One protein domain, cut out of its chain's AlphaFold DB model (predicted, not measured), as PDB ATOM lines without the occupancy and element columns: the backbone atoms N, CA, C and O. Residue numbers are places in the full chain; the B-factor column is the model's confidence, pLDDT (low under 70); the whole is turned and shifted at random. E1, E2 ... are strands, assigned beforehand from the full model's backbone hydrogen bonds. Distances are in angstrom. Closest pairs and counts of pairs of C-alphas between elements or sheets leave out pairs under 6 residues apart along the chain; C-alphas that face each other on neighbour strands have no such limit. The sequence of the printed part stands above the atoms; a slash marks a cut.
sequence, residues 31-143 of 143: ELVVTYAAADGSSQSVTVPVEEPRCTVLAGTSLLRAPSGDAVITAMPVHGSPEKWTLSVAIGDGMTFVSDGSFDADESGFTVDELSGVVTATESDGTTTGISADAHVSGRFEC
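What this domain is: This is residues 31 to 143 of the 143 residues of an uncharacterized protein of Cellulomonas soli (UniProt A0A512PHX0). What is the overall shape? One sheet of nine antiparallel strands is curled like part of a barrel and folded back on itself: E2, E1 and E9 face E7, E6, E5, E4 and E3, with E8 as the hinge. What is printed? The printed part has 113 residues, of which 82 are in the nine named strands, E1 to E9 in chain order; there is no named helix, the class is all strand, and across the sheet the order is E2 E1 E9 E8 E7 E6 E5 E4 E3. The whole is compact, with a radius of gyration of the C-alphas of 13.7 A, and spans 42 by 25 by 24 A.

How they stand to each other: What neighbours the hinge? E8, residues 109 to 122, bends by 99 degrees at residue 113 and is antiparallel to E9, residues 128 to 142, with N 117 and O 135 2.8 A apart. What completes that leaf? E1, residues 31 to 37, neighbours E9, with N 33 and O 138 2.8 A apart, and forms a hairpin with edge strand E2, residues 43 to 50, with N 34 and O 46 2.9 A apart. What makes the facing leaf? E3, residues 54 to 58, E4, 61 to 68, E5, 71 to 78, E6, 81 to 92, and E7, 95 to 99, run on through E8 to E9 as a meander, each the antiparallel neighbour of the one before; N 98 and O 118 join E7 to E8 within hydrogen-bond range at 2.9 A. Do the edges meet? E2 and E3 are apart, while the closest C-alphas of E2 and E4, Pro 49 and Ser 68, are 5.6 A apart.

Where its parts are: Where does E1 begin? C-alpha 31 is at (-26.838, -14.206, -44.304). Which strands are long? E6 measures 30.3 A, E8 27.3 A and E9 30.0 A, ending at C-alpha 142 (-25.268, -19.833, -51.403).

The domain as a whole: How far does it reach? The two C-alphas farthest apart, Asp 40 and Ala 59, are 44.1 A apart. Is anything missing or uncertain? The printed part has no cut and no long link; pLDDT is under 70 at residues 57 to 62 and 68 to 70.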
ATOM      1  N   GLU A  31     -26.146 -14.962 -45.331       92.75
ATOM      2  CA  GLU A  31     -26.838 -14.206 -44.304       92.75
ATOM      3  C   GLU A  31     -27.971 -13.439 -44.976       92.75
ATOM      4  O   GLU A  31     -27.764 -12.838 -46.035       92.75
ATOM      5  N   LEU A  32     -29.148 -13.468 -44.360       94.56
ATOM      6  CA  LEU A  32     -30.272 -12.616 -44.720       94.56
ATOM      7  C   LEU A  32     -30.562 -11.655 -43.571       94.56
ATOM      8  O   LEU A  32     -30.581 -12.054 -42.411       94.56
ATOM      9  N   VAL A  33     -30.830 -10.397 -43.889       96.50
ATOM     10  CA  VAL A  33     -31.252  -9.382 -42.925       96.50
ATOM     11  C   VAL A  33     -32.674  -8.977 -43.259       96.50
ATOM     12  O   VAL A  33     -32.923  -8.391 -44.313       96.50
ATOM     13  N   VAL A  34     -33.602  -9.284 -42.357       96.88
ATOM     14  CA  VAL A  34     -35.001  -8.862 -42.444       96.88
ATOM     15  C   VAL A  34     -35.184  -7.612 -41.600       96.88
ATOM     16  O   VAL A  34     -34.923  -7.634 -40.401       96.88
ATOM     17  N   THR A  35     -35.660  -6.533 -42.210       97.75
ATOM     18  CA  THR A  35     -35.996  -5.279 -41.531       97.75
ATOM     19  C   THR A  35     -37.495  -5.031 -41.617       97.75
ATOM     20  O   THR A  35     -38.087  -5.200 -42.679       97.75
ATOM     21  N   TYR A  36     -38.124  -4.655 -40.505       97.00
ATOM     22  CA  TYR A  36     -39.567  -4.411 -40.434       97.00
ATOM     23  C   TYR A  36     -39.915  -3.393 -39.343       97.00
ATOM     24  O   TYR A  36     -39.126  -3.149 -38.429       97.00
ATOM     25  N   ALA A  37     -41.106  -2.797 -39.424       95.88
ATOM     26  CA  ALA A  37     -41.652  -1.965 -38.355       95.88
ATOM     27  C   ALA A  37     -42.443  -2.826 -37.354       95.88
ATOM     28  O   ALA A  37     -43.370  -3.537 -37.735       95.88
ATOM     29  N   ALA A  38     -42.097  -2.779 -36.070       90.19
ATOM     30  CA  ALA A  38     -42.875  -3.430 -35.023       90.19
ATOM     31  C   ALA A  38     -44.183  -2.668 -34.739       90.19
ATOM     32  O   ALA A  38     -44.365  -1.518 -35.139       90.19
ATOM     33  N   ALA A  39     -45.095  -3.296 -33.990       86.81
ATOM     34  CA  ALA A  39     -46.402  -2.718 -33.663       86.81
ATOM     35  C   ALA A  39     -46.325  -1.393 -32.875       86.81
ATOM     36  O   ALA A  39     -47.263  -0.599 -32.906       86.81
ATOM     37  N   ASP A  40     -45.216  -1.142 -32.175       89.19
ATOM     38  CA  ASP A  40     -44.943   0.118 -31.474       89.19
ATOM     39  C   ASP A  40     -44.352   1.216 -32.383       89.19
ATOM     40  O   ASP A  40     -44.077   2.324 -31.921       89.19
ATOM     41  N   GLY A  41     -44.176   0.922 -33.675       89.38
ATOM     42  CA  GLY A  41     -43.604   1.811 -34.683       89.38
ATOM     43  C   GLY A  41     -42.074   1.840 -34.712       89.38
ATOM     44  O   GLY A  41     -41.502   2.598 -35.496       89.38
ATOM     45  N   SER A  42     -41.392   1.051 -33.878       94.12
ATOM     46  CA  SER A  42     -39.933   0.940 -33.920       94.12
ATOM     47  C   SER A  42     -39.469   0.108 -35.119       94.12
ATOM     48  O   SER A  42     -40.113  -0.864 -35.507       94.12
ATOM     49  N   SER A  43     -38.330   0.476 -35.707       96.06
ATOM     50  CA  SER A  43     -37.688  -0.343 -36.739       96.06
ATOM     51  C   SER A  43     -36.873  -1.454 -36.081       96.06
ATOM     52  O   SER A  43     -36.088  -1.196 -35.167       96.06
ATOM     53  N   GLN A  44     -37.075  -2.681 -36.551       96.62
ATOM     54  CA  GLN A  44     -36.399  -3.891 -36.105       96.62
ATOM     55  C   GLN A  44     -35.610  -4.492 -37.263       96.62
ATOM     56  O   GLN A  44     -36.082  -4.477 -38.400       96.62
ATOM     57  N   SER A  45     -34.448  -5.070 -36.964       96.06
ATOM     58  CA  SER A  45     -33.656  -5.842 -37.924       96.06
ATOM     59  C   SER A  45     -33.269  -7.181 -37.311       96.06
ATOM     60  O   SER A  45     -32.729  -7.232 -36.206       96.06
ATOM     61  N   VAL A  46     -33.537  -8.260 -38.040       94.31
ATOM     62  CA  VAL A  46     -33.192  -9.628 -37.654       94.31
ATOM     63  C   VAL A  46     -32.233 -10.193 -38.683       94.31
ATOM     64  O   VAL A  46     -32.566 -10.318 -39.862       94.31
ATOM     65  N   THR A  47     -31.041 -10.543 -38.215       93.06
ATOM     66  CA  THR A  47     -30.038 -11.248 -39.005       93.06
ATOM     67  C   THR A  47     -30.256 -12.751 -38.882       93.06
ATOM     68  O   THR A  47     -30.290 -13.293 -37.778       93.06
ATOM     69  N   VAL A  48     -30.386 -13.419 -40.023       91.25
ATOM     70  CA  VAL A  48     -30.643 -14.853 -40.159       91.25
ATOM     71  C   VAL A  48     -29.452 -15.482 -40.893       91.25
ATOM     72  O   VAL A  48     -29.347 -15.327 -42.115       91.25
ATOM     73  N   PRO A  49     -28.512 -16.134 -40.184       89.94
ATOM     74  CA  PRO A  49     -27.402 -16.831 -40.829       89.94
ATOM     75  C   PRO A  49     -27.907 -17.998 -41.684       89.94
ATOM     76  O   PRO A  49     -28.851 -18.684 -41.328       89.94
ATOM     77  N   VAL A  50     -27.268 -18.269 -42.815       88.12
ATOM     78  CA  VAL A  50     -27.589 -19.444 -43.638       88.12
ATOM     79  C   VAL A  50     -26.635 -20.567 -43.244       88.12
ATOM     80  O   VAL A  50     -25.452 -20.516 -43.580       88.12
ATOM     81  N   GLU A  51     -27.141 -21.582 -42.543       84.12
ATOM     82  CA  GLU A  51     -26.355 -22.743 -42.114       84.12
ATOM     83  C   GLU A  51     -26.765 -23.987 -42.909       84.12
ATOM     84  O   GLU A  51     -27.949 -24.254 -43.093       84.12
ATOM     85  N   GLU A  52     -25.788 -24.762 -43.388       81.81
ATOM     86  CA  GLU A  52     -26.013 -26.033 -44.104       81.81
ATOM     87  C   GLU A  52     -27.119 -25.969 -45.188       81.81
ATOM     88  O   GLU A  52     -28.086 -26.749 -45.153       81.81
ATOM     89  N   PRO A  53     -27.012 -25.040 -46.156       82.56
ATOM     90  CA  PRO A  53     -28.027 -24.855 -47.177       82.56
ATOM     91  C   PRO A  53     -28.224 -26.127 -48.002       82.56
ATOM     92  O   PRO A  53     -27.289 -26.831 -48.385       82.56
ATOM     93  N   ARG A  54     -29.489 -26.433 -48.278       82.88
ATOM     94  CA  ARG A  54     -29.929 -27.561 -49.091       82.88
ATOM     95  C   ARG A  54     -30.610 -27.047 -50.338       82.88
ATOM     96  O   ARG A  54     -31.647 -26.390 -50.262       82.88
ATOM     97  N   CYS A  55     -30.057 -27.438 -51.474       82.50
ATOM     98  CA  CYS A  55     -30.518 -27.023 -52.786       82.50
ATOM     99  C   CYS A  55     -31.011 -28.274 -53.500       82.50
ATOM    100  O   CYS A  55     -30.237 -29.160 -53.856       82.50
ATOM    101  N   THR A  56     -32.334 -28.424 -53.567       77.31
ATOM    102  CA  THR A  56     -32.972 -29.647 -54.065       77.31
ATOM    103  C   THR A  56     -33.771 -29.335 -55.313       77.31
ATOM    104  O   THR A  56     -34.649 -28.485 -55.278       77.31
ATOM    105  N   VAL A  57     -33.537 -30.077 -56.393       68.12
ATOM    106  CA  VAL A  57     -34.371 -30.010 -57.598       68.12
ATOM    107  C   VAL A  57     -35.366 -31.170 -57.567       68.12
ATOM    108  O   VAL A  57     -34.989 -32.330 -57.722       68.12
ATOM    109  N   LEU A  58     -36.648 -30.874 -57.347       61.78
ATOM    110  CA  LEU A  58     -37.736 -31.855 -57.341       61.78
ATOM    111  C   LEU A  58     -38.650 -31.627 -58.542       61.78
ATOM    112  O   LEU A  58     -39.375 -30.641 -58.600       61.78
ATOM    113  N   ALA A  59     -38.646 -32.563 -59.496       58.19
ATOM    114  CA  ALA A  59     -39.565 -32.562 -60.642       58.19
ATOM    115  C   ALA A  59     -39.607 -31.236 -61.445       58.19
ATOM    116  O   ALA A  59     -40.653 -30.862 -61.968       58.19
ATOM    117  N   GLY A  60     -38.471 -30.534 -61.550       58.47
ATOM    118  CA  GLY A  60     -38.361 -29.239 -62.240       58.47
ATOM    119  C   GLY A  60     -38.615 -28.011 -61.354       58.47
ATOM    120  O   GLY A  60     -38.451 -26.891 -61.823       58.47
ATOM    121  N   THR A  61     -38.962 -28.217 -60.083       61.31
ATOM    122  CA  THR A  61     -39.072 -27.175 -59.057       61.31
ATOM    123  C   THR A  61     -37.829 -27.228 -58.177       61.31
ATOM    124  O   THR A  61     -37.588 -28.223 -57.492       61.31
ATOM    125  N   SER A  62     -37.035 -26.168 -58.191       67.94
ATOM    126  CA  SER A  62     -35.881 -26.031 -57.306       67.94
ATOM    127  C   SER A  62     -36.320 -25.469 -55.950       67.94
ATOM    128  O   SER A  62     -37.143 -24.571 -55.892       67.94
ATOM    129  N   LEU A  63     -35.820 -26.017 -54.850       77.06
ATOM    130  CA  LEU A  63     -36.119 -25.595 -53.484       77.06
ATOM    131  C   LEU A  63     -34.799 -25.298 -52.784       77.06
ATOM    132  O   LEU A  63     -33.952 -26.190 -52.669       77.06
ATOM    133  N   LEU A  64     -34.657 -24.071 -52.291       78.38
ATOM    134  CA  LEU A  64     -33.529 -23.670 -51.460       78.38
ATOM    135  C   LEU A  64     -34.005 -23.591 -50.018       78.38
ATOM    136  O   LEU A  64     -34.981 -22.898 -49.719       78.38
ATOM    137  N   ARG A  65     -33.344 -24.333 -49.130       82.31
ATOM    138  CA  ARG A  65     -33.709 -24.382 -47.719       82.31
ATOM    139  C   ARG A  65     -32.482 -24.419 -46.835       82.31
ATOM    140  O   ARG A  65     -31.637 -25.281 -47.030       82.31
ATOM    141  N   ALA A  66     -32.435 -23.577 -45.815       75.38
ATOM    142  CA  ALA A  66     -31.411 -23.655 -44.779       75.38
ATOM    143  C   ALA A  66     -32.054 -23.576 -43.390       75.38
ATOM    144  O   ALA A  66     -32.981 -22.774 -43.207       75.38
ATOM    145  N   PRO A  67     -31.622 -24.410 -42.427       72.06
ATOM    146  CA  PRO A  67     -31.775 -24.078 -41.018       72.06
ATOM    147  C   PRO A  67     -30.922 -22.849 -40.650       72.06
ATOM    148  O   PRO A  67     -29.920 -22.550 -41.292       72.06
ATOM    149  N   SER A  68     -31.350 -22.135 -39.614       63.06
ATOM    150  CA  SER A  68     -30.652 -20.979 -39.049       63.06
ATOM    151  C   SER A  68     -30.959 -20.901 -37.553       63.06
ATOM    152  O   SER A  68     -31.841 -20.146 -37.135       63.06
ATOM    153  N   GLY A  69     -30.316 -21.728 -36.728       66.50
ATOM    154  CA  GLY A  69     -30.800 -21.944 -35.359       66.50
ATOM    155  C   GLY A  69     -32.261 -22.432 -35.357       66.50
ATOM    156  O   GLY A  69     -32.545 -23.512 -35.874       66.50
ATOM    157  N   ASP A  70     -33.191 -21.623 -34.835       62.72
ATOM    158  CA  ASP A  70     -34.641 -21.908 -34.821       62.72
ATOM    159  C   ASP A  70     -35.391 -21.431 -36.086       62.72
ATOM    160  O   ASP A  70     -36.595 -21.651 -36.233       62.72
ATOM    161  N   ALA A  71     -34.698 -20.761 -37.009       70.94
ATOM    162  CA  ALA A  71     -35.267 -20.227 -38.239       70.94
ATOM    163  C   ALA A  71     -35.139 -21.195 -39.426       70.94
ATOM    164  O   ALA A  71     -34.276 -22.072 -39.484       70.94
ATOM    165  N   VAL A  72     -36.021 -21.011 -40.408       83.81
ATOM    166  CA  VAL A  72     -36.027 -21.735 -41.679       83.81
ATOM    167  C   VAL A  72     -36.145 -20.713 -42.797       83.81
ATOM    168  O   VAL A  72     -37.105 -19.943 -42.840       83.81
ATOM    169  N   ILE A  73     -35.191 -20.747 -43.720       88.38
ATOM    170  CA  ILE A  73     -35.254 -20.012 -44.984       88.38
ATOM    171  C   ILE A  73     -35.823 -20.954 -46.036       88.38
ATOM    172  O   ILE A  73     -35.421 -22.114 -46.103       88.38
ATOM    173  N   THR A  74     -36.773 -20.480 -46.835       89.50
ATOM    174  CA  THR A  74     -37.354 -21.230 -47.950       89.50
ATOM    175  C   THR A  74     -37.503 -20.321 -49.158       89.50
ATOM    176  O   THR A  74     -38.250 -19.347 -49.097       89.50
ATOM    177  N   ALA A  75     -36.838 -20.664 -50.259       86.81
ATOM    178  CA  ALA A  75     -37.097 -20.058 -51.559       86.81
ATOM    179  C   ALA A  75     -37.736 -21.081 -52.500       86.81
ATOM    180  O   ALA A  75     -37.296 -22.233 -52.560       86.81
ATOM    181  N   MET A  76     -38.770 -20.659 -53.230       87.81
ATOM    182  CA  MET A  76     -39.502 -21.501 -54.182       87.81
ATOM    183  C   MET A  76     -39.661 -20.790 -55.528       87.81
ATOM    184  O   MET A  76     -39.877 -19.581 -55.531       87.81
ATOM    185  N   PRO A  77     -39.633 -21.498 -56.669       85.75
ATOM    186  CA  PRO A  77     -39.781 -20.884 -57.968       85.75
ATOM    187  C   PRO A  77     -41.259 -20.588 -58.233       85.75
ATOM    188  O   PRO A  77     -42.163 -21.338 -57.847       85.75
ATOM    189  N   VAL A  78     -41.509 -19.487 -58.928       83.94
ATOM    190  CA  VAL A  78     -42.828 -19.059 -59.370       83.94
ATOM    191  C   VAL A  78     -43.271 -19.966 -60.511       83.94
ATOM    192  O   VAL A  78     -42.537 -20.239 -61.464       83.94
ATOM    193  N   HIS A  79     -44.506 -20.455 -60.429       82.25
ATOM    194  CA  HIS A  79     -45.052 -21.331 -61.455       82.25
ATOM    195  C   HIS A  79     -45.037 -20.653 -62.835       82.25
ATOM    196  O   HIS A  79     -45.601 -19.575 -63.008       82.25
ATOM    197  N   GLY A  80     -44.419 -21.309 -63.823       80.62
ATOM    198  CA  GLY A  80     -44.296 -20.790 -65.189       80.62
ATOM    199  C   GLY A  80     -43.117 -19.835 -65.421       80.62
ATOM    200  O   GLY A  80     -42.908 -19.435 -66.564       80.62
ATOM    201  N   SER A  81     -42.335 -19.524 -64.383       82.19
ATOM    202  CA  SER A  81     -41.148 -18.662 -64.444       82.19
ATOM    203  C   SER A  81     -40.049 -19.233 -63.534       82.19
ATOM    204  O   SER A  81     -39.882 -18.752 -62.417       82.19
ATOM    205  N   PRO A  82     -39.340 -20.300 -63.953       76.06
ATOM    206  CA  PRO A  82     -38.374 -21.017 -63.108       76.06
ATOM    207  C   PRO A  82     -37.175 -20.171 -62.652       76.06
ATOM    208  O   PRO A  82     -36.496 -20.538 -61.699       76.06
ATOM    209  N   GLU A  83     -36.915 -19.051 -63.320       81.00
ATOM    210  CA  GLU A  83     -35.923 -18.048 -62.939       81.00
ATOM    211  C   GLU A  83     -36.417 -17.088 -61.848       81.00
ATOM    212  O   GLU A  83     -35.599 -16.462 -61.185       81.00
ATOM    213  N   LYS A  84     -37.736 -16.987 -61.630       88.94
ATOM    214  CA  LYS A  84     -38.354 -16.121 -60.619       88.94
ATOM    215  C   LYS A  84     -38.729 -16.916 -59.387       88.94
ATOM    216  O   LYS A  84     -39.324 -17.978 -59.500       88.94
ATOM    217  N   TRP A  85     -38.431 -16.381 -58.211       91.75
ATOM    218  CA  TRP A  85     -38.599 -17.078 -56.940       91.75
ATOM    219  C   TRP A  85     -39.292 -16.210 -55.900       91.75
ATOM    220  O   TRP A  85     -39.156 -14.994 -55.928       91.75
ATOM    221  N   THR A  86     -40.023 -16.828 -54.975       94.00
ATOM    222  CA  THR A  86     -40.535 -16.195 -53.753       94.00
ATOM    223  C   THR A  86     -39.723 -16.651 -52.549       94.00
ATOM    224  O   THR A  86     -39.120 -17.728 -52.570       94.00
ATOM    225  N   LEU A  87     -39.685 -15.823 -51.505       95.19
ATOM    226  CA  LEU A  87     -38.878 -16.047 -50.311       95.19
ATOM    227  C   LEU A  87     -39.748 -16.000 -49.058       95.19
ATOM    228  O   LEU A  87     -40.543 -15.082 -48.864       95.19
ATOM    229  N   SER A  88     -39.544 -16.975 -48.180       95.12
ATOM    230  CA  SER A  88     -40.041 -16.965 -46.812       95.12
ATOM    231  C   SER A  88     -38.884 -17.182 -45.842       95.12
ATOM    232  O   SER A  88     -38.030 -18.044 -46.067       95.12
ATOM    233  N   VAL A  89     -38.845 -16.387 -44.774       94.44
ATOM    234  CA  VAL A  89     -37.799 -16.439 -43.748       94.44
ATOM    235  C   VAL A  89     -38.473 -16.423 -42.385       94.44
ATOM    236  O   VAL A  89     -39.085 -15.424 -42.014       94.44
ATOM    237  N   ALA A  90     -38.380 -17.515 -41.628       93.44
ATOM    238  CA  ALA A  90     -38.742 -17.463 -40.214       93.44
ATOM    239  C   ALA A  90     -37.704 -16.611 -39.467       93.44
ATOM    240  O   ALA A  90     -36.509 -16.782 -39.682       93.44
ATOM    241  N   ILE A  91     -38.152 -15.694 -38.610       91.94
ATOM    242  CA  ILE A  91     -37.283 -14.709 -37.936       91.94
ATOM    243  C   ILE A  91     -37.381 -14.775 -36.401       91.94
ATOM    244  O   ILE A  91     -36.991 -13.834 -35.717       91.94
ATOM    245  N   GLY A  92     -37.883 -15.893 -35.863       88.50
ATOM    246  CA  GLY A  92     -38.052 -16.127 -34.421       88.50
ATOM    247  C   GLY A  92     -39.452 -15.784 -33.901       88.50
ATOM    248  O   GLY A  92     -40.248 -15.177 -34.608       88.50
ATOM    249  N   ASP A  93     -39.777 -16.231 -32.684       87.25
ATOM    250  CA  ASP A  93     -41.036 -15.935 -31.968       87.25
ATOM    251  C   ASP A  93     -42.329 -16.190 -32.770       87.25
ATOM    252  O   ASP A  93     -43.319 -15.468 -32.660       87.25
ATOM    253  N   GLY A  94     -42.324 -17.220 -33.624       90.31
ATOM    254  CA  GLY A  94     -43.452 -17.535 -34.509       90.31
ATOM    255  C   GLY A  94     -43.639 -16.545 -35.666       90.31
ATOM    256  O   GLY A  94     -44.612 -16.657 -36.415       90.31
ATOM    257  N   MET A  95     -42.721 -15.593 -35.842       93.81
ATOM    258  CA  MET A  95     -42.732 -14.621 -36.926       93.81
ATOM    259  C   MET A  95     -42.082 -15.162 -38.194       93.81
ATOM    260  O   MET A  95     -41.087 -15.889 -38.175       93.81
ATOM    261  N   THR A  96     -42.656 -14.777 -39.326       95.75
ATOM    262  CA  THR A  96     -42.198 -15.142 -40.661       95.75
ATOM    263  C   THR A  96     -42.315 -13.939 -41.583       95.75
ATOM    264  O   THR A  96     -43.380 -13.327 -41.675       95.75
ATOM    265  N   PHE A  97     -41.223 -13.621 -42.271       96.94
ATOM    266  CA  PHE A  97     -41.227 -12.761 -43.444       96.94
ATOM    267  C   PHE A  97     -41.700 -13.549 -44.668       96.94
ATOM    268  O   PHE A  97     -41.301 -14.702 -44.858       96.94
ATOM    269  N   VAL A  98     -42.512 -12.919 -45.513       96.75
ATOM    270  CA  VAL A  98     -42.946 -13.454 -46.808       96.75
ATOM    271  C   VAL A  98     -42.820 -12.356 -47.856       96.75
ATOM    272  O   VAL A  98     -43.389 -11.278 -47.680       96.75
ATOM    273  N   SER A  99     -42.095 -12.628 -48.943       97.25
ATOM    274  CA  SER A  99     -41.915 -11.666 -50.031       97.25
ATOM    275  C   SER A  99     -43.235 -11.363 -50.746       97.25
ATOM    276  O   SER A  99     -44.023 -12.271 -51.018       97.25
ATOM    277  N   ASP A 100     -43.460 -10.099 -51.099       94.00
ATOM    278  CA  ASP A 100     -44.613  -9.670 -51.907       94.00
ATOM    279  C   ASP A 100     -44.361  -9.820 -53.421       94.00
ATOM    280  O   ASP A 100     -45.298  -9.917 -54.217       94.00
ATOM    281  N   GLY A 101     -43.085  -9.871 -53.803       90.69
ATOM    282  CA  GLY A 101     -42.608  -9.990 -55.167       90.69
ATOM    283  C   GLY A 101     -41.791 -11.252 -55.409       90.69
ATOM    284  O   GLY A 101     -41.758 -12.187 -54.603       90.69
ATOM    285  N   SER A 102     -41.122 -11.252 -56.560       93.62
ATOM    286  CA  SER A 102     -40.194 -12.309 -56.942       93.62
ATOM    287  C   SER A 102     -38.813 -11.755 -57.255       93.62
ATOM    288  O   SER A 102     -38.680 -10.601 -57.663       93.62
ATOM    289  N   PHE A 103     -37.799 -12.591 -57.085       93.50
ATOM    290  CA  PHE A 103     -36.398 -12.283 -57.356       93.50
ATOM    291  C   PHE A 103     -35.785 -13.373 -58.233       93.50
ATOM    292  O   PHE A 103     -36.384 -14.434 -58.422       93.50
ATOM    293  N   ASP A 104     -34.615 -13.088 -58.796       92.00
ATOM    294  CA  ASP A 104     -33.882 -14.053 -59.608       92.00
ATOM    295  C   ASP A 104     -33.040 -14.974 -58.717       92.00
ATOM    296  O   ASP A 104     -32.324 -14.505 -57.829       92.00
ATOM    297  N   ALA A 105     -33.128 -16.281 -58.955       89.38
ATOM    298  CA  ALA A 105     -32.319 -17.289 -58.272       89.38
ATOM    299  C   ALA A 105     -32.060 -18.497 -59.176       89.38
ATOM    300  O   ALA A 105     -32.798 -18.753 -60.133       89.38
ATOM    301  N   ASP A 106     -31.028 -19.265 -58.838       84.06
ATOM    302  CA  ASP A 106     -30.688 -20.508 -59.519       84.06
ATOM    303  C   ASP A 106     -30.301 -21.623 -58.529       84.06
ATOM    304  O   ASP A 106     -30.528 -21.533 -57.321       84.06
ATOM    305  N   GLU A 107     -29.772 -22.731 -59.052       80.12
ATOM    306  CA  GLU A 107     -29.364 -23.890 -58.250       80.12
ATOM    307  C   GLU A 107     -28.160 -23.634 -57.330       80.12
ATOM    308  O   GLU A 107     -27.911 -24.442 -56.439       80.12
ATOM    309  N   SER A 108     -27.443 -22.525 -57.528       85.50
ATOM    310  CA  SER A 108     -26.311 -22.078 -56.711       85.50
ATOM    311  C   SER A 108     -26.743 -21.119 -55.600       85.50
ATOM    312  O   SER A 108     -25.957 -20.842 -54.696       85.50
ATOM    313  N   GLY A 109     -27.979 -20.612 -55.645       89.38
ATOM    314  CA  GLY A 109     -28.535 -19.722 -54.634       89.38
ATOM    315  C   GLY A 109     -29.029 -18.390 -55.196       89.38
ATOM    316  O   GLY A 109     -29.547 -18.322 -56.312       89.38
ATOM    317  N   PHE A 110     -28.925 -17.331 -54.393       92.12
ATOM    318  CA  PHE A 110     -29.374 -15.988 -54.755       92.12
ATOM    319  C   PHE A 110     -28.672 -14.883 -53.965       92.12
ATOM    320  O   PHE A 110     -28.119 -15.093 -52.885       92.12
ATOM    321  N   THR A 111     -28.763 -13.665 -54.489       95.25
ATOM    322  CA  THR A 111     -28.484 -12.423 -53.762       95.25
ATOM    323  C   THR A 111     -29.647 -11.470 -53.992       95.25
ATOM    324  O   THR A 111     -30.128 -11.339 -55.115       95.25
ATOM    325  N   VAL A 112     -30.104 -10.821 -52.927       95.12
ATOM    326  CA  VAL A 112     -31.152  -9.801 -52.962       95.12
ATOM    327  C   VAL A 112     -30.633  -8.547 -52.271       95.12
ATOM    328  O   VAL A 112     -30.242  -8.594 -51.108       95.12
ATOM    329  N   ASP A 113     -30.605  -7.424 -52.984       94.94
ATOM    330  CA  ASP A 113     -30.218  -6.139 -52.384       94.94
ATOM    331  C   ASP A 113     -31.338  -5.611 -51.484       94.94
ATOM    332  O   ASP A 113     -31.094  -5.164 -50.368       94.94
ATOM    333  N   GLU A 114     -32.575  -5.711 -51.966       95.19
ATOM    334  CA  GLU A 114     -33.787  -5.385 -51.227       95.19
ATOM    335  C   GLU A 114     -34.971  -6.096 -51.892       95.19
ATOM    336  O   GLU A 114     -35.209  -5.950 -53.093       95.19
ATOM    337  N   LEU A 115     -35.714  -6.879 -51.118       97.25
ATOM    338  CA  LEU A 115     -36.950  -7.521 -51.546       97.25
ATOM    339  C   LEU A 115     -38.045  -7.197 -50.535       97.25
ATOM    340  O   LEU A 115     -37.932  -7.547 -49.359       97.25
ATOM    341  N   SER A 116     -39.093  -6.531 -51.006       97.75
ATOM    342  CA  SER A 116     -40.247  -6.165 -50.191       97.75
ATOM    343  C   SER A 116     -41.078  -7.384 -49.787       97.75
ATOM    344  O   SER A 116     -41.033  -8.459 -50.398       97.75
ATOM    345  N   GLY A 117     -41.839  -7.222 -48.714       97.62
ATOM    346  CA  GLY A 117     -42.717  -8.245 -48.192       97.62
ATOM    347  C   GLY A 117     -43.441  -7.817 -46.927       97.62
ATOM    348  O   GLY A 117     -43.526  -6.641 -46.574       97.62
ATOM    349  N   VAL A 118     -43.970  -8.812 -46.233       97.56
ATOM    350  CA  VAL A 118     -44.718  -8.639 -44.988       97.56
ATOM    351  C   VAL A 118     -44.122  -9.514 -43.899       97.56
ATOM    352  O   VAL A 118     -43.571 -10.576 -44.186       97.56
ATOM    353  N   VAL A 119     -44.276  -9.100 -42.644       97.44
ATOM    354  CA  VAL A 119     -44.003  -9.957 -41.485       97.44
ATOM    355  C   VAL A 119     -45.320 -10.323 -40.830       97.44
ATOM    356  O   VAL A 119     -46.129  -9.454 -40.504       97.44
ATOM    357  N   THR A 120     -45.518 -11.614 -40.601       96.31
ATOM    358  CA  THR A 120     -46.664 -12.157 -39.869       96.31
ATOM    359  C   THR A 120     -46.199 -12.971 -38.674       96.31
ATOM    360  O   THR A 120     -45.194 -13.666 -38.790       96.31
ATOM    361  N   ALA A 121     -46.945 -12.952 -37.574       94.75
ATOM    362  CA  ALA A 121     -46.760 -13.845 -36.433       94.75
ATOM    363  C   ALA A 121     -47.835 -14.935 -36.442       94.75
ATOM    364  O   ALA A 121     -49.008 -14.627 -36.655       94.75
ATOM    365  N   THR A 122     -47.442 -16.185 -36.206       93.31
ATOM    366  CA  THR A 122     -48.368 -17.309 -36.021       93.31
ATOM    367  C   THR A 122     -48.367 -17.746 -34.561       93.31
ATOM    368  O   THR A 122     -47.329 -18.128 -34.022       93.31
ATOM    369  N   GLU A 123     -49.532 -17.696 -33.924       91.25
ATOM    370  CA  GLU A 123     -49.722 -18.116 -32.536       91.25
ATOM    371  C   GLU A 123     -49.885 -19.643 -32.416       91.25
ATOM    372  O   GLU A 123     -50.059 -20.366 -33.399       91.25
ATOM    373  N   SER A 124     -49.836 -20.167 -31.186       89.25
ATOM    374  CA  SER A 124     -49.932 -21.618 -30.931       89.25
ATOM    375  C   SER A 124     -51.281 -22.235 -31.315       89.25
ATOM    376  O   SER A 124     -51.370 -23.450 -31.478       89.25
ATOM    377  N   ASP A 125     -52.330 -21.424 -31.444       92.50
ATOM    378  CA  ASP A 125     -53.648 -21.846 -31.923       92.50
ATOM    379  C   ASP A 125     -53.756 -21.849 -33.464       92.50
ATOM    380  O   ASP A 125     -54.782 -22.255 -34.011       92.50
ATOM    381  N   GLY A 126     -52.685 -21.443 -34.161       90.00
ATOM    382  CA  GLY A 126     -52.608 -21.345 -35.614       90.00
ATOM    383  C   GLY A 126     -53.107 -20.018 -36.188       90.00
ATOM    384  O   GLY A 126     -53.107 -19.862 -37.408       90.00
ATOM    385  N   THR A 127     -53.526 -19.065 -35.354       94.75
ATOM    386  CA  THR A 127     -53.933 -17.732 -35.806       94.75
ATOM    387  C   THR A 127     -52.726 -16.968 -36.344       94.75
ATOM    388  O   THR A 127     -51.686 -16.894 -35.694       94.75
ATOM    389  N   THR A 128     -52.873 -16.366 -37.526       94.75
ATOM    390  CA  THR A 128     -51.837 -15.532 -38.148       94.75
ATOM    391  C   THR A 128     -52.225 -14.058 -38.091       94.75
ATOM    392  O   THR A 128     -53.293 -13.673 -38.571       94.75
ATOM    393  N   THR A 129     -51.334 -13.223 -37.557       95.31
ATOM    394  CA  THR A 129     -51.514 -11.768 -37.440       95.31
ATOM    395  C   THR A 129     -50.429 -11.034 -38.220       95.31
ATOM    396  O   THR A 129     -49.259 -11.406 -38.163       95.31
ATOM    397  N   GLY A 130     -50.801  -9.976 -38.945       94.69
ATOM    398  CA  GLY A 130     -49.837  -9.091 -39.604       94.69
ATOM    399  C   GLY A 130     -49.111  -8.207 -38.591       94.69
ATOM    400  O   GLY A 130     -49.760  -7.509 -37.816       94.69
ATOM    401  N   ILE A 131     -47.779  -8.237 -38.611       95.75
ATOM    402  CA  ILE A 131     -46.904  -7.409 -37.770       95.75
ATOM    403  C   ILE A 131     -46.438  -6.171 -38.537       95.75
ATOM    404  O   ILE A 131     -46.515  -5.066 -38.015       95.75
ATOM    405  N   SER A 132     -46.010  -6.354 -39.789       97.06
ATOM    406  CA  SER A 132     -45.572  -5.277 -40.686       97.06
ATOM    407  C   SER A 132     -46.035  -5.559 -42.109       97.06
ATOM    408  O   SER A 132     -46.017  -6.708 -42.559       97.06
ATOM    409  N   ALA A 133     -46.456  -4.501 -42.803       95.81
ATOM    410  CA  ALA A 133     -46.871  -4.536 -44.205       95.81
ATOM    411  C   ALA A 133     -45.803  -3.968 -45.162       95.81
ATOM    412  O   ALA A 133     -46.035  -3.893 -46.364       95.81
ATOM    413  N   ASP A 134     -44.675  -3.528 -44.613       94.94
ATOM    414  CA  ASP A 134     -43.601  -2.766 -45.246       94.94
ATOM    415  C   ASP A 134     -42.234  -3.322 -44.818       94.94
ATOM    416  O   ASP A 134     -41.316  -2.595 -44.444       94.94
ATOM    417  N   ALA A 135     -42.127  -4.650 -44.806       97.81
ATOM    418  CA  ALA A 135     -40.899  -5.333 -44.450       97.81
ATOM    419  C   ALA A 135     -40.009  -5.518 -45.679       97.81
ATOM    420  O   ALA A 135     -40.490  -5.660 -46.803       97.81
ATOM    421  N   HIS A 136     -38.704  -5.589 -45.449       97.56
ATOM    422  CA  HIS A 136     -37.709  -5.780 -46.495       97.56
ATOM    423  C   HIS A 136     -36.700  -6.839 -46.072       97.56
ATOM    424  O   HIS A 136     -36.307  -6.899 -44.906       97.56
ATOM    425  N   VAL A 137     -36.241  -7.649 -47.020       97.44
ATOM    426  CA  VAL A 137     -35.120  -8.569 -46.823       97.44
ATOM    427  C   VAL A 137     -33.990  -8.254 -47.791       97.44
ATOM    428  O   VAL A 137     -34.219  -7.931 -48.953       97.44
ATOM    429  N   SER A 138     -32.764  -8.360 -47.297       97.62
ATOM    430  CA  SER A 138     -31.537  -8.223 -48.081       97.62
ATOM    431  C   SER A 138     -30.565  -9.334 -47.706       97.62
ATOM    432  O   SER A 138     -30.683  -9.918 -46.629       97.62
ATOM    433  N   GLY A 139     -29.609  -9.641 -48.575       95.81
ATOM    434  CA  GLY A 139     -28.531 -10.576 -48.285       95.81
ATOM    435  C   GLY A 139     -28.338 -11.640 -49.355       95.81
ATOM    436  O   GLY A 139     -28.747 -11.483 -50.505       95.81
ATOM    437  N   ARG A 140     -27.672 -12.729 -48.972       94.44
ATOM    438  CA  ARG A 140     -27.296 -13.809 -49.887       94.44
ATOM    439  C   ARG A 140     -27.544 -15.183 -49.287       94.44
ATOM    440  O   ARG A 140     -27.393 -15.385 -48.084       94.44
ATOM    441  N   PHE A 141     -27.842 -16.125 -50.166       91.75
ATOM    442  CA  PHE A 141     -27.945 -17.547 -49.886       91.75
ATOM    443  C   PHE A 141     -27.106 -18.272 -50.930       91.75
ATOM    444  O   PHE A 141     -27.348 -18.094 -52.120       91.75
ATOM    445  N   GLU A 142     -26.145 -19.082 -50.506       90.31
ATOM    446  CA  GLU A 142     -25.268 -19.833 -51.403       90.31
ATOM    447  C   GLU A 142     -25.378 -21.318 -51.098       90.31
ATOM    448  O   GLU A 142     -25.297 -21.716 -49.940       90.31
ATOM    449  N   CYS A 143     -25.540 -22.122 -52.141       84.62
ATOM    450  CA  CYS A 143     -25.270 -23.549 -52.125       84.62
ATOM    451  C   CYS A 143     -23.752 -23.748 -52.273       84.62
ATOM    452  O   CYS A 143     -23.238 -24.645 -51.582       84.62
TER     453      CYS A 143